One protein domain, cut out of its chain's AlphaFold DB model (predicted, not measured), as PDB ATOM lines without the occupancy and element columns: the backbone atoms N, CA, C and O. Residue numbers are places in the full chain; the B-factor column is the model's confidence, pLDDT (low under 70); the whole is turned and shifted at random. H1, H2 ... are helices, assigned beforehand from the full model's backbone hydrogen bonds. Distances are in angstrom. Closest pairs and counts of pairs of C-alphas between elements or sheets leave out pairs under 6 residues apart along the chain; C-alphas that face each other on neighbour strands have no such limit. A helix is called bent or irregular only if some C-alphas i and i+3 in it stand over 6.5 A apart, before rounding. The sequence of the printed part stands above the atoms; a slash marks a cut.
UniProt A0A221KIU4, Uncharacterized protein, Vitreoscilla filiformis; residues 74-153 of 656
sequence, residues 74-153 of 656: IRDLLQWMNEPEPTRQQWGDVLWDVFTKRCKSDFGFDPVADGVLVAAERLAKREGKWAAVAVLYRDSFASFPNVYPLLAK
ATOM      1  N   ILE A  74      23.875 -33.571  28.739       91.56
ATOM      2  CA  ILE A  74      25.164 -33.943  28.153       91.56
ATOM      3  C   ILE A  74      26.081 -32.716  28.058       91.56
ATOM      4  O   ILE A  74      27.267 -32.797  28.372       91.56
ATOM      5  N   ARG A  75      25.529 -31.572  27.635       91.38
ATOM      6  CA  ARG A  75      26.268 -30.310  27.533       91.38
ATOM      7  C   ARG A  75      26.606 -29.771  28.917       91.38
ATOM      8  O   ARG A  75      27.735 -29.347  29.119       91.38
ATOM      9  N   ASP A  76      25.657 -29.836  29.845       92.56
ATOM     10  CA  ASP A  76      25.836 -29.397  31.229       92.56
ATOM     11  C   ASP A  76      26.961 -30.202  31.894       92.56
ATOM     12  O   ASP A  76      27.847 -29.634  32.529       92.56
ATOM     13  N   LEU A  77      27.005 -31.520  31.664       95.50
ATOM     14  CA  LEU A  77      28.085 -32.383  32.140       95.50
ATOM     15  C   LEU A  77      29.452 -31.971  31.576       95.50
ATOM     16  O   LEU A  77      30.402 -31.850  32.344       95.50
ATOM     17  N   LEU A  78      29.561 -31.700  30.269       96.19
ATOM     18  CA  LEU A  78      30.812 -31.219  29.665       96.19
ATOM     19  C   LEU A  78      31.205 -29.816  30.143       96.19
ATOM     20  O   LEU A  78      32.387 -29.564  30.358       96.19
ATOM     21  N   GLN A  79      30.237 -28.918  30.340       95.12
ATOM     22  CA  GLN A  79      30.469 -27.578  30.881       95.12
ATOM     23  C   GLN A  79      31.023 -27.661  32.305       95.12
ATOM     24  O   GLN A  79      32.050 -27.054  32.604       95.12
ATOM     25  N   TRP A  80      30.400 -28.481  33.151       96.88
ATOM     26  CA  TRP A  80      30.888 -28.727  34.500       96.88
ATOM     27  C   TRP A  80      32.266 -29.392  34.500       96.88
ATOM     28  O   TRP A  80      33.141 -28.956  35.238       96.88
ATOM     29  N   MET A  81      32.506 -30.402  33.656       97.69
ATOM     30  CA  MET A  81      33.834 -31.015  33.540       97.69
ATOM     31  C   MET A  81      34.895 -30.002  33.091       97.69
ATOM     32  O   MET A  81      36.031 -30.071  33.548       97.69
ATOM     33  N   ASN A  82      34.542 -29.069  32.206       97.00
ATOM     34  CA  ASN A  82      35.454 -28.040  31.724       97.00
ATOM     35  C   ASN A  82      35.855 -27.058  32.840       97.00
ATOM     36  O   ASN A  82      37.030 -26.721  32.973       97.00
ATOM     37  N   GLU A  83      34.896 -26.597  33.641       95.50
ATOM     38  CA  GLU A  83      35.126 -25.607  34.700       95.50
ATOM     39  C   GLU A  83      34.247 -25.912  35.927       95.50
ATOM     40  O   GLU A  83      33.196 -25.284  36.092       95.50
ATOM     41  N   PRO A  84      34.642 -26.856  36.805       94.38
ATOM     42  CA  PRO A  84      33.772 -27.353  37.873       94.38
ATOM     43  C   PRO A  84      33.333 -26.273  38.864       94.38
ATOM     44  O   PRO A  84      32.141 -26.139  39.155       94.38
ATOM     45  N   GLU A  85      34.279 -25.484  39.377       93.88
ATOM     46  CA  GLU A  85      34.017 -24.439  40.365       93.88
ATOM     47  C   GLU A  85      33.274 -23.238  39.759       93.88
ATOM     48  O   GLU A  85      32.240 -22.870  40.326       93.88
ATOM     49  N   PRO A  86      33.699 -22.657  38.614       93.94
ATOM     50  CA  PRO A  86      32.950 -21.576  37.972       93.94
ATOM     51  C   PRO A  86      31.529 -21.991  37.578       93.94
ATOM     52  O   PRO A  86      30.579 -21.259  37.852       93.94
ATOM     53  N   THR A  87      31.356 -23.189  37.011       91.25
ATOM     54  CA  THR A  87      30.035 -23.696  36.612       91.25
ATOM     55  C   THR A  87      29.128 -23.884  37.826       91.25
ATOM     56  O   THR A  87      27.972 -23.465  37.810       91.25
ATOM     57  N   ARG A  88      29.655 -24.440  38.927       91.25
ATOM     58  CA  ARG A  88      28.898 -24.571  40.179       91.25
ATOM     59  C   ARG A  88      28.483 -23.211  40.746       91.25
ATOM     60  O   ARG A  88      27.346 -23.071  41.188       91.25
ATOM     61  N   GLN A  89      29.379 -22.223  40.740       90.56
ATOM     62  CA  GLN A  89      29.059 -20.865  41.197       90.56
ATOM     63  C   GLN A  89      27.980 -20.215  40.325       90.56
ATOM     64  O   GLN A  89      27.051 -19.615  40.856       90.56
ATOM     65  N   GLN A  90      28.072 -20.378  39.002       87.38
ATOM     66  CA  GLN A  90      27.106 -19.841  38.047       87.38
ATOM     67  C   GLN A  90      25.709 -20.451  38.220       87.38
ATOM     68  O   GLN A  90      24.707 -19.749  38.109       87.38
ATOM     69  N   TRP A  91      25.632 -21.755  38.476       87.00
ATOM     70  CA  TRP A  91      24.366 -22.466  38.644       87.00
ATOM     71  C   TRP A  91      23.686 -22.188  39.992       87.00
ATOM     72  O   TRP A  91      22.461 -22.304  40.097       87.00
ATOM     73  N   GLY A  92      24.448 -21.796  41.015       86.62
ATOM     74  CA  GLY A  92      23.926 -21.635  42.372       86.62
ATOM     75  C   GLY A  92      23.318 -22.936  42.918       86.62
ATOM     76  O   GLY A  92      23.428 -24.002  42.314       86.62
ATOM     77  N   ASP A  93      22.653 -22.868  44.071       85.88
ATOM     78  CA  ASP A  93      22.216 -24.083  44.775       85.88
ATOM     79  C   ASP A  93      21.118 -24.864  44.033       85.88
ATOM     80  O   ASP A  93      21.122 -26.095  44.026       85.88
ATOM     81  N   VAL A  94      20.183 -24.162  43.380       81.56
ATOM     82  CA  VAL A  94      19.012 -24.793  42.746       81.56
ATOM     83  C   VAL A  94      19.413 -25.595  41.510       81.56
ATOM     84  O   VAL A  94      19.099 -26.784  41.434       81.56
ATOM     85  N   LEU A  95      20.117 -24.984  40.549       82.38
ATOM     86  CA  LEU A  95      20.527 -25.686  39.328       82.38
ATOM     87  C   LEU A  95      21.624 -26.720  39.617       82.38
ATOM     88  O   LEU A  95      21.648 -27.766  38.971       82.38
ATOM     89  N   TRP A  96      22.477 -26.494  40.624       89.94
ATOM     90  CA  TRP A  96      23.462 -27.487  41.060       89.94
ATOM     91  C   TRP A  96      22.813 -28.766  41.610       89.94
ATOM     92  O   TRP A  96      23.243 -29.877  41.280       89.94
ATOM     93  N   ASP A  97      21.759 -28.642  42.420       87.75
ATOM     94  CA  ASP A  97      21.028 -29.805  42.933       87.75
ATOM     95  C   ASP A  97      20.309 -30.568  41.804       87.75
ATOM     96  O   ASP A  97      20.361 -31.800  41.749       87.75
ATOM     97  N   VAL A  98      19.714 -29.845  40.846       86.00
ATOM     98  CA  VAL A  98      19.127 -30.426  39.623       86.00
ATOM     99  C   VAL A  98      20.182 -31.200  38.835       86.00
ATOM    100  O   VAL A  98      19.976 -32.373  38.516       86.00
ATOM    101  N   PHE A  99      21.329 -30.578  38.561       90.19
ATOM    102  CA  PHE A  99      22.443 -31.198  37.851       90.19
ATOM    103  C   PHE A  99      22.928 -32.471  38.554       90.19
ATOM    104  O   PHE A  99      23.069 -33.516  37.920       90.19
ATOM    105  N   THR A 100      23.107 -32.421  39.876       91.81
ATOM    106  CA  THR A 100      23.558 -33.567  40.681       91.81
ATOM    107  C   THR A 100      22.565 -34.728  40.611       91.81
ATOM    108  O   THR A 100      22.961 -35.878  40.403       91.81
ATOM    109  N   LYS A 101      21.260 -34.451  40.733       88.25
ATOM    110  CA  LYS A 101      20.204 -35.470  40.598       88.25
ATOM    111  C   LYS A 101      20.206 -36.106  39.213       88.25
ATOM    112  O   LYS A 101      20.087 -37.326  39.101       88.25
ATOM    113  N   ARG A 102      20.379 -35.298  38.167       87.56
ATOM    114  CA  ARG A 102      20.446 -35.790  36.789       87.56
ATOM    115  C   ARG A 102      21.705 -36.590  36.503       87.56
ATOM    116  O   ARG A 102      21.605 -37.617  35.851       87.56
ATOM    117  N   CYS A 103      22.857 -36.216  37.051       91.19
ATOM    118  CA  CYS A 103      24.064 -37.039  36.956       91.19
ATOM    119  C   CYS A 103      23.835 -38.456  37.508       91.19
ATOM    120  O   CYS A 103      24.200 -39.442  36.865       91.19
ATOM    121  N   LYS A 104      23.141 -38.567  38.647       91.56
ATOM    122  CA  LYS A 104      22.825 -39.856  39.281       91.56
ATOM    123  C   LYS A 104      21.812 -40.671  38.481       91.56
ATOM    124  O   LYS A 104      22.059 -41.840  38.210       91.56
ATOM    125  N   SER A 105      20.692 -40.052  38.105       88.19
ATOM    126  CA  SER A 105      19.614 -40.695  37.336       88.19
ATOM    127  C   SER A 105      20.067 -41.090  35.932       88.19
ATOM    128  O   SER A 105      19.870 -42.220  35.479       88.19
ATOM    129  N   ASP A 106      20.687 -40.144  35.233       88.62
ATOM    130  CA  ASP A 106      20.917 -40.260  33.806       88.62
ATOM    131  C   ASP A 106      22.259 -40.935  33.540       88.62
ATOM    132  O   ASP A 106      22.318 -41.765  32.648       88.62
ATOM    133  N   PHE A 107      23.313 -40.675  34.315       91.06
ATOM    134  CA  PHE A 107      24.667 -41.171  34.021       91.06
ATOM    135  C   PHE A 107      25.224 -42.159  35.052       91.06
ATOM    136  O   PHE A 107      26.327 -42.673  34.849       91.06
ATOM    137  N   GLY A 108      24.484 -42.441  36.134       92.50
ATOM    138  CA  GLY A 108      24.944 -43.312  37.219       92.50
ATOM    139  C   GLY A 108      26.196 -42.778  37.924       92.50
ATOM    140  O   GLY A 108      27.051 -43.567  38.319       92.50
ATOM    141  N   PHE A 109      26.328 -41.453  38.010       93.50
ATOM    142  CA  PHE A 109      27.525 -40.746  38.469       93.50
ATOM    143  C   PHE A 109      27.161 -39.666  39.497       93.50
ATOM    144  O   PHE A 109      26.164 -38.961  39.325       93.50
ATOM    145  N   ASP A 110      27.955 -39.518  40.559       93.19
ATOM    146  CA  ASP A 110      27.769 -38.479  41.574       93.19
ATOM    147  C   ASP A 110      28.866 -37.400  41.472       93.19
ATOM    148  O   ASP A 110      29.983 -37.618  41.942       93.19
ATOM    149  N   PRO A 111      28.571 -36.194  40.945       92.19
ATOM    150  CA  PRO A 111      29.576 -35.144  40.783       92.19
ATOM    151  C   PRO A 111      30.170 -34.644  42.108       92.19
ATOM    152  O   PRO A 111      31.242 -34.041  42.091       92.19
ATOM    153  N   VAL A 112      29.506 -34.881  43.247       91.94
ATOM    154  CA  VAL A 112      29.995 -34.484  44.576       91.94
ATOM    155  C   VAL A 112      30.894 -35.559  45.182       91.94
ATOM    156  O   VAL A 112      31.939 -35.224  45.735       91.94
ATOM    157  N   ALA A 113      30.488 -36.829  45.105       91.25
ATOM    158  CA  ALA A 113      31.224 -37.934  45.724       91.25
ATOM    159  C   ALA A 113      32.375 -38.446  44.848       91.25
ATOM    160  O   ALA A 113      33.460 -38.718  45.359       91.25
ATOM    161  N   ASP A 114      32.146 -38.552  43.539       93.69
ATOM    162  CA  ASP A 114      33.094 -39.136  42.588       93.69
ATOM    163  C   ASP A 114      34.050 -38.075  42.012       93.69
ATOM    164  O   ASP A 114      35.232 -38.329  41.770       93.69
ATOM    165  N   GLY A 115      33.540 -36.860  41.794       93.56
ATOM    166  CA  GLY A 115      34.314 -35.731  41.284       93.56
ATOM    167  C   GLY A 115      34.707 -35.831  39.803       93.56
ATOM    168  O   GLY A 115      34.369 -36.764  39.071       93.56
ATOM    169  N   VAL A 116      35.420 -34.808  39.328       95.69
ATOM    170  CA  VAL A 116      35.663 -34.587  37.890       95.69
ATOM    171  C   VAL A 116      36.564 -35.646  37.236       95.69
ATOM    172  O   VAL A 116      36.423 -35.929  36.048       95.69
ATOM    173  N   LEU A 117      37.472 -36.271  37.994       95.12
ATOM    174  CA  LEU A 117      38.375 -37.287  37.445       95.12
ATOM    175  C   LEU A 117      37.627 -38.580  37.096       95.12
ATOM    176  O   LEU A 117      37.838 -39.129  36.019       95.12
ATOM    177  N   VAL A 118      36.688 -39.011  37.941       95.81
ATOM    178  CA  VAL A 118      35.834 -40.170  37.644       95.81
ATOM    179  C   VAL A 118      34.926 -39.880  36.444       95.81
ATOM    180  O   VAL A 118      34.722 -40.752  35.601       95.81
ATOM    181  N   ALA A 119      34.435 -38.645  36.286       96.44
ATOM    182  CA  ALA A 119      33.724 -38.252  35.066       96.44
ATOM    183  C   ALA A 119      34.611 -38.379  33.814       96.44
ATOM    184  O   ALA A 119      34.160 -38.883  32.787       96.44
ATOM    185  N   ALA A 120      35.883 -37.977  33.900       97.12
ATOM    186  CA  ALA A 120      36.841 -38.145  32.809       97.12
ATOM    187  C   ALA A 120      37.103 -39.629  32.493       97.12
ATOM    188  O   ALA A 120      37.141 -39.999  31.321       97.12
ATOM    189  N   GLU A 121      37.201 -40.498  33.503       96.00
ATOM    190  CA  GLU A 121      37.307 -41.952  33.310       96.00
ATOM    191  C   GLU A 121      36.091 -42.528  32.573       96.00
ATOM    192  O   GLU A 121      36.239 -43.328  31.647       96.00
ATOM    193  N   ARG A 122      34.877 -42.112  32.956       96.56
ATOM    194  CA  ARG A 122      33.634 -42.545  32.299       96.56
ATOM    195  C   ARG A 122      33.543 -42.033  30.861       96.56
ATOM    196  O   ARG A 122      33.156 -42.791  29.970       96.56
ATOM    197  N   LEU A 123      33.952 -40.786  30.625       96.94
ATOM    198  CA  LEU A 123      34.025 -40.193  29.292       96.94
ATOM    199  C   LEU A 123      35.032 -40.925  28.395       96.94
ATOM    200  O   LEU A 123      34.711 -41.198  27.242       96.94
ATOM    201  N   ALA A 124      36.208 -41.288  28.917       95.62
ATOM    202  CA  ALA A 124      37.225 -42.038  28.176       95.62
ATOM    203  C   ALA A 124      36.739 -43.445  27.782       95.62
ATOM    204  O   ALA A 124      36.971 -43.888  26.656       95.62
ATOM    205  N   LYS A 125      36.008 -44.127  28.674       93.75
ATOM    206  CA  LYS A 125      35.427 -45.457  28.408       93.75
ATOM    207  C   LYS A 125      34.277 -45.429  27.403       93.75
ATOM    208  O   LYS A 125      34.108 -46.384  26.653       93.75
ATOM    209  N   ARG A 126      33.498 -44.339  27.364       92.94
ATOM    210  CA  ARG A 126      32.362 -44.143  26.435       92.94
ATOM    211  C   ARG A 126      31.254 -45.201  26.582       92.94
ATOM    212  O   ARG A 126      30.539 -45.492  25.630       92.94
ATOM    213  N   GLU A 127      31.088 -45.768  27.773       91.69
ATOM    214  CA  GLU A 127      30.127 -46.848  28.021       91.69
ATOM    215  C   GLU A 127      28.704 -46.329  28.280       91.69
ATOM    216  O   GLU A 127      28.480 -45.342  28.990       91.69
ATOM    217  N   GLY A 128      27.707 -47.032  27.736       93.00
ATOM    218  CA  GLY A 128      26.296 -46.711  27.945       93.00
ATOM    219  C   GLY A 128      25.960 -45.273  27.536       93.00
ATOM    220  O   GLY A 128      26.281 -44.830  26.434       93.00
ATOM    221  N   LYS A 129      25.325 -44.516  28.437       92.25
ATOM    222  CA  LYS A 129      24.916 -43.126  28.170       92.25
ATOM    223  C   LYS A 129      26.096 -42.150  28.023       92.25
ATOM    224  O   LYS A 129      25.911 -41.073  27.456       92.25
ATOM    225  N   TRP A 130      27.311 -42.531  28.432       95.88
ATOM    226  CA  TRP A 130      28.521 -41.729  28.211       95.88
ATOM    227  C   TRP A 130      28.983 -41.721  26.748       95.88
ATOM    228  O   TRP A 130      29.696 -40.801  26.350       95.88
ATOM    229  N   ALA A 131      28.524 -42.664  25.915       93.75
ATOM    230  CA  ALA A 131      28.789 -42.647  24.476       93.75
ATOM    231  C   ALA A 131      28.290 -41.349  23.814       93.75
ATOM    232  O   ALA A 131      29.000 -40.740  23.016       93.75
ATOM    233  N   ALA A 132      27.098 -40.876  24.193       93.56
ATOM    234  CA  ALA A 132      26.532 -39.634  23.666       93.56
ATOM    235  C   ALA A 132      27.317 -38.390  24.129       93.56
ATOM    236  O   ALA A 132      27.473 -37.438  23.367       93.56
ATOM    237  N   VAL A 133      27.874 -38.423  25.347       95.81
ATOM    238  CA  VAL A 133      28.774 -37.379  25.871       95.81
ATOM    239  C   VAL A 133      30.068 -37.326  25.070       95.81
ATOM    240  O   VAL A 133      30.504 -36.249  24.672       95.81
ATOM    241  N   ALA A 134      30.638 -38.489  24.757       94.94
ATOM    242  CA  ALA A 134      31.836 -38.585  23.936       94.94
ATOM    243  C   ALA A 134      31.611 -38.083  22.504       94.94
ATOM    244  O   ALA A 134      32.477 -37.400  21.964       94.94
ATOM    245  N   VAL A 135      30.447 -38.367  21.905       94.31
ATOM    246  CA  VAL A 135      30.070 -37.826  20.588       94.31
ATOM    247  C   VAL A 135      29.976 -36.302  20.633       94.31
ATOM    248  O   VAL A 135      30.618 -35.640  19.819       94.31
ATOM    249  N   LEU A 136      29.257 -35.735  21.613       94.25
ATOM    250  CA  LEU A 136      29.146 -34.280  21.740       94.25
ATOM    251  C   LEU A 136      30.522 -33.635  21.933       94.25
ATOM    252  O   LEU A 136      30.844 -32.669  21.241       94.25
ATOM    253  N   TYR A 137      31.350 -34.181  22.827       95.62
ATOM    254  CA  TYR A 137      32.699 -33.667  23.044       95.62
ATOM    255  C   TYR A 137      33.544 -33.761  21.773       95.62
ATOM    256  O   TYR A 137      34.193 -32.790  21.402       95.62
ATOM    257  N   ARG A 138      33.477 -34.878  21.038       94.12
ATOM    258  CA  ARG A 138      34.187 -35.039  19.763       94.12
ATOM    259  C   ARG A 138      33.811 -33.958  18.748       94.12
ATOM    260  O   ARG A 138      34.673 -33.495  18.005       94.12
ATOM    261  N   ASP A 139      32.548 -33.552  18.719       90.75
ATOM    262  CA  ASP A 139      32.041 -32.584  17.746       90.75
ATOM    263  C   ASP A 139      32.205 -31.125  18.199       90.75
ATOM    264  O   ASP A 139      32.169 -30.223  17.365       90.75
ATOM    265  N   SER A 140      32.449 -30.888  19.492       91.12
ATOM    266  CA  SER A 140      32.513 -29.543  20.084       91.12
ATOM    267  C   SER A 140      33.679 -29.331  21.059       91.12
ATOM    268  O   SER A 140      33.626 -28.435  21.899       91.12
ATOM    269  N   PHE A 141      34.766 -30.101  20.935       93.88
ATOM    270  CA  PHE A 141      35.902 -30.083  21.874       93.88
ATOM    271  C   PHE A 141      36.493 -28.682  22.094       93.88
ATOM    272  O   PHE A 141      36.927 -28.367  23.197       93.88
ATOM    273  N   ALA A 142      36.468 -27.819  21.072       92.38
ATOM    274  CA  ALA A 142      36.961 -26.445  21.160       92.38
ATOM    275  C   ALA A 142      36.174 -25.583  22.166       92.38
ATOM    276  O   ALA A 142      36.715 -24.621  22.700       92.38
ATOM    277  N   SER A 143      34.915 -25.938  22.450       92.06
ATOM    278  CA  SER A 143      34.093 -25.289  23.483       92.06
ATOM    279  C   SER A 143      34.395 -25.787  24.901       92.06
ATOM    280  O   SER A 143      33.931 -25.180  25.860       92.06
ATOM    281  N   PHE A 144      35.159 -26.877  25.046       94.75
ATOM    282  CA  PHE A 144      35.467 -27.514  26.329       94.75
ATOM    283  C   PHE A 144      36.978 -27.807  26.471       94.75
ATOM    284  O   PHE A 144      37.376 -28.964  26.651       94.75
ATOM    285  N   PRO A 145      37.851 -26.785  26.365       94.56
ATOM    286  CA  PRO A 145      39.302 -26.971  26.274       94.56
ATOM    287  C   PRO A 145      39.934 -27.683  27.484       94.56
ATOM    288  O   PRO A 145      40.930 -28.391  27.325       94.56
ATOM    289  N   ASN A 146      39.358 -27.551  28.683       96.69
ATOM    290  CA  ASN A 146      39.901 -28.126  29.919       96.69
ATOM    291  C   ASN A 146      39.545 -29.611  30.113       96.69
ATOM    292  O   ASN A 146      40.131 -30.275  30.970       96.69
ATOM    293  N   VAL A 147      38.658 -30.174  29.285       96.81
ATOM    294  CA  VAL A 147      38.346 -31.613  29.312       96.81
ATOM    295  C   VAL A 147      39.536 -32.447  28.825       96.81
ATOM    296  O   VAL A 147      39.795 -33.525  29.361       96.81
ATOM    297  N   TYR A 148      40.332 -31.947  27.873       96.38
ATOM    298  CA  TYR A 148      41.530 -32.652  27.403       96.38
ATOM    299  C   TYR A 148      42.579 -32.859  28.517       96.38
ATOM    300  O   TYR A 148      42.968 -34.008  28.740       96.38
ATOM    301  N   PRO A 149      43.011 -31.824  29.271       96.50
ATOM    302  CA  PRO A 149      43.887 -32.001  30.433       96.50
ATOM    303  C   PRO A 149      43.362 -32.975  31.494       96.50
ATOM    304  O   PRO A 149      44.162 -33.578  32.206       96.50
ATOM    305  N   LEU A 150      42.041 -33.131  31.628       96.56
ATOM    306  CA  LEU A 150      41.443 -34.116  32.533       96.56
ATOM    307  C   LEU A 150      41.587 -35.537  31.990       96.56
ATOM    308  O   LEU A 150      42.068 -36.411  32.706       96.56
ATOM    309  N   LEU A 151      41.252 -35.756  30.716       97.19
ATOM    310  CA  LEU A 151      41.448 -37.046  30.042       97.19
ATOM    311  C   LEU A 151      42.926 -37.460  30.028       97.19
ATOM    312  O   LEU A 151      43.241 -38.640  30.145       97.19
ATOM    313  N   ALA A 152      43.845 -36.494  29.973       95.62
ATOM    314  CA  ALA A 152      45.282 -36.729  30.081       95.62
ATOM    315  C   ALA A 152      45.747 -37.208  31.467       95.62
ATOM    316  O   ALA A 152      46.901 -37.598  31.595       95.62
ATOM    317  N   LYS A 153      44.889 -37.213  32.495       95.81
ATOM    318  CA  LYS A 153      45.188 -37.771  33.831       95.81
ATOM    319  C   LYS A 153      44.600 -39.167  34.041       95.81
ATOM    320  O   LYS A 153      44.932 -39.820  35.027       95.81
TER     321      LYS A 153
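What this domain is: This is residues 74 to 153 of the 656 residues of an uncharacterized protein of Vitreoscilla filiformis (UniProt A0A221KIU4). A short helix, H1, sits in the middle of a rounded, all-helix domain, with the long, sharply kinked H2 on one side of it and H4 on the opposite side. H3 and the short H5 pack on each other and cover a third side of H1, and the helices cross one another and do not run side by side as a bundle. The printed part has 80 residues with five named helices, H1 to H5 in that order along the chain, and no named strand. It is compact, with a radius of gyration of the C-alphas of 11.6 A, and spans 29 by 24 by 21 A.

Where its parts are: H1 is residues 74 to 82, 12.4 A long, and begins at C-alpha 74 at (25.164, -33.943, 28.153). H2 is residues 84 to 107, 17.0 A from first to last C-alpha. It has a kink of 121 degrees near residue 93 and is irregular: C-alphas 90 and 93 are 9.3 A apart. H3 is residues 115 to 125, 16.2 A long, and begins at C-alpha 115 at (34.314, -35.731, 41.284). H4, residues 130 to 143, is 18.0 A long and also irregular, with C-alphas 139 and 142 8.6 A apart. H5 is residues 147 to 151 and ends at C-alpha 151 at (41.448, -37.046, 30.042).

How they stand to each other: H1 is the hub and touches the four other helices. It touches H2 at a steep tilt of 47 degrees, opposite ways; their closest C-alphas, those of Trp 80 and Thr 87, are 5.5 A apart. H4 touches H1 with residues 132 to 137 alone, at a steep tilt of 58 degrees, the same way; the closest C-alphas are those of Ile 74 and Val 133, 5.5 A. H1 and H3 only just touch, with 3 pairs of C-alphas within 8 A, the closest being Met 81 and Val 116 at 5.9 A. H1 and H5 also only just touch, with 3 such pairs, the closest being the C-alphas of Asn 82 and Val 147 at 5.2 A. H3 touches H5, closest at the C-alphas of Ala 120 and Leu 151, 5.5 A. H4 touches H3 with residues 130 to 134 alone, about perpendicular at 74 degrees; the C-alphas of Leu 123 and Trp 130 are closest, 5.8 A. H2 and H5 are apart. Every O i to N i+4 pair is within hydrogen-bond range in H1, H3 and H5; in H2 it is 17 of 20 and in H4 8 of 10.

The domain as a whole: The two C-alphas farthest apart, those of Val 94 and Ala 152, are 31.5 A apart. The printed part has no cut and no long link. The mean pLDDT of the printed part is 92.9, and no printed residue is under 70.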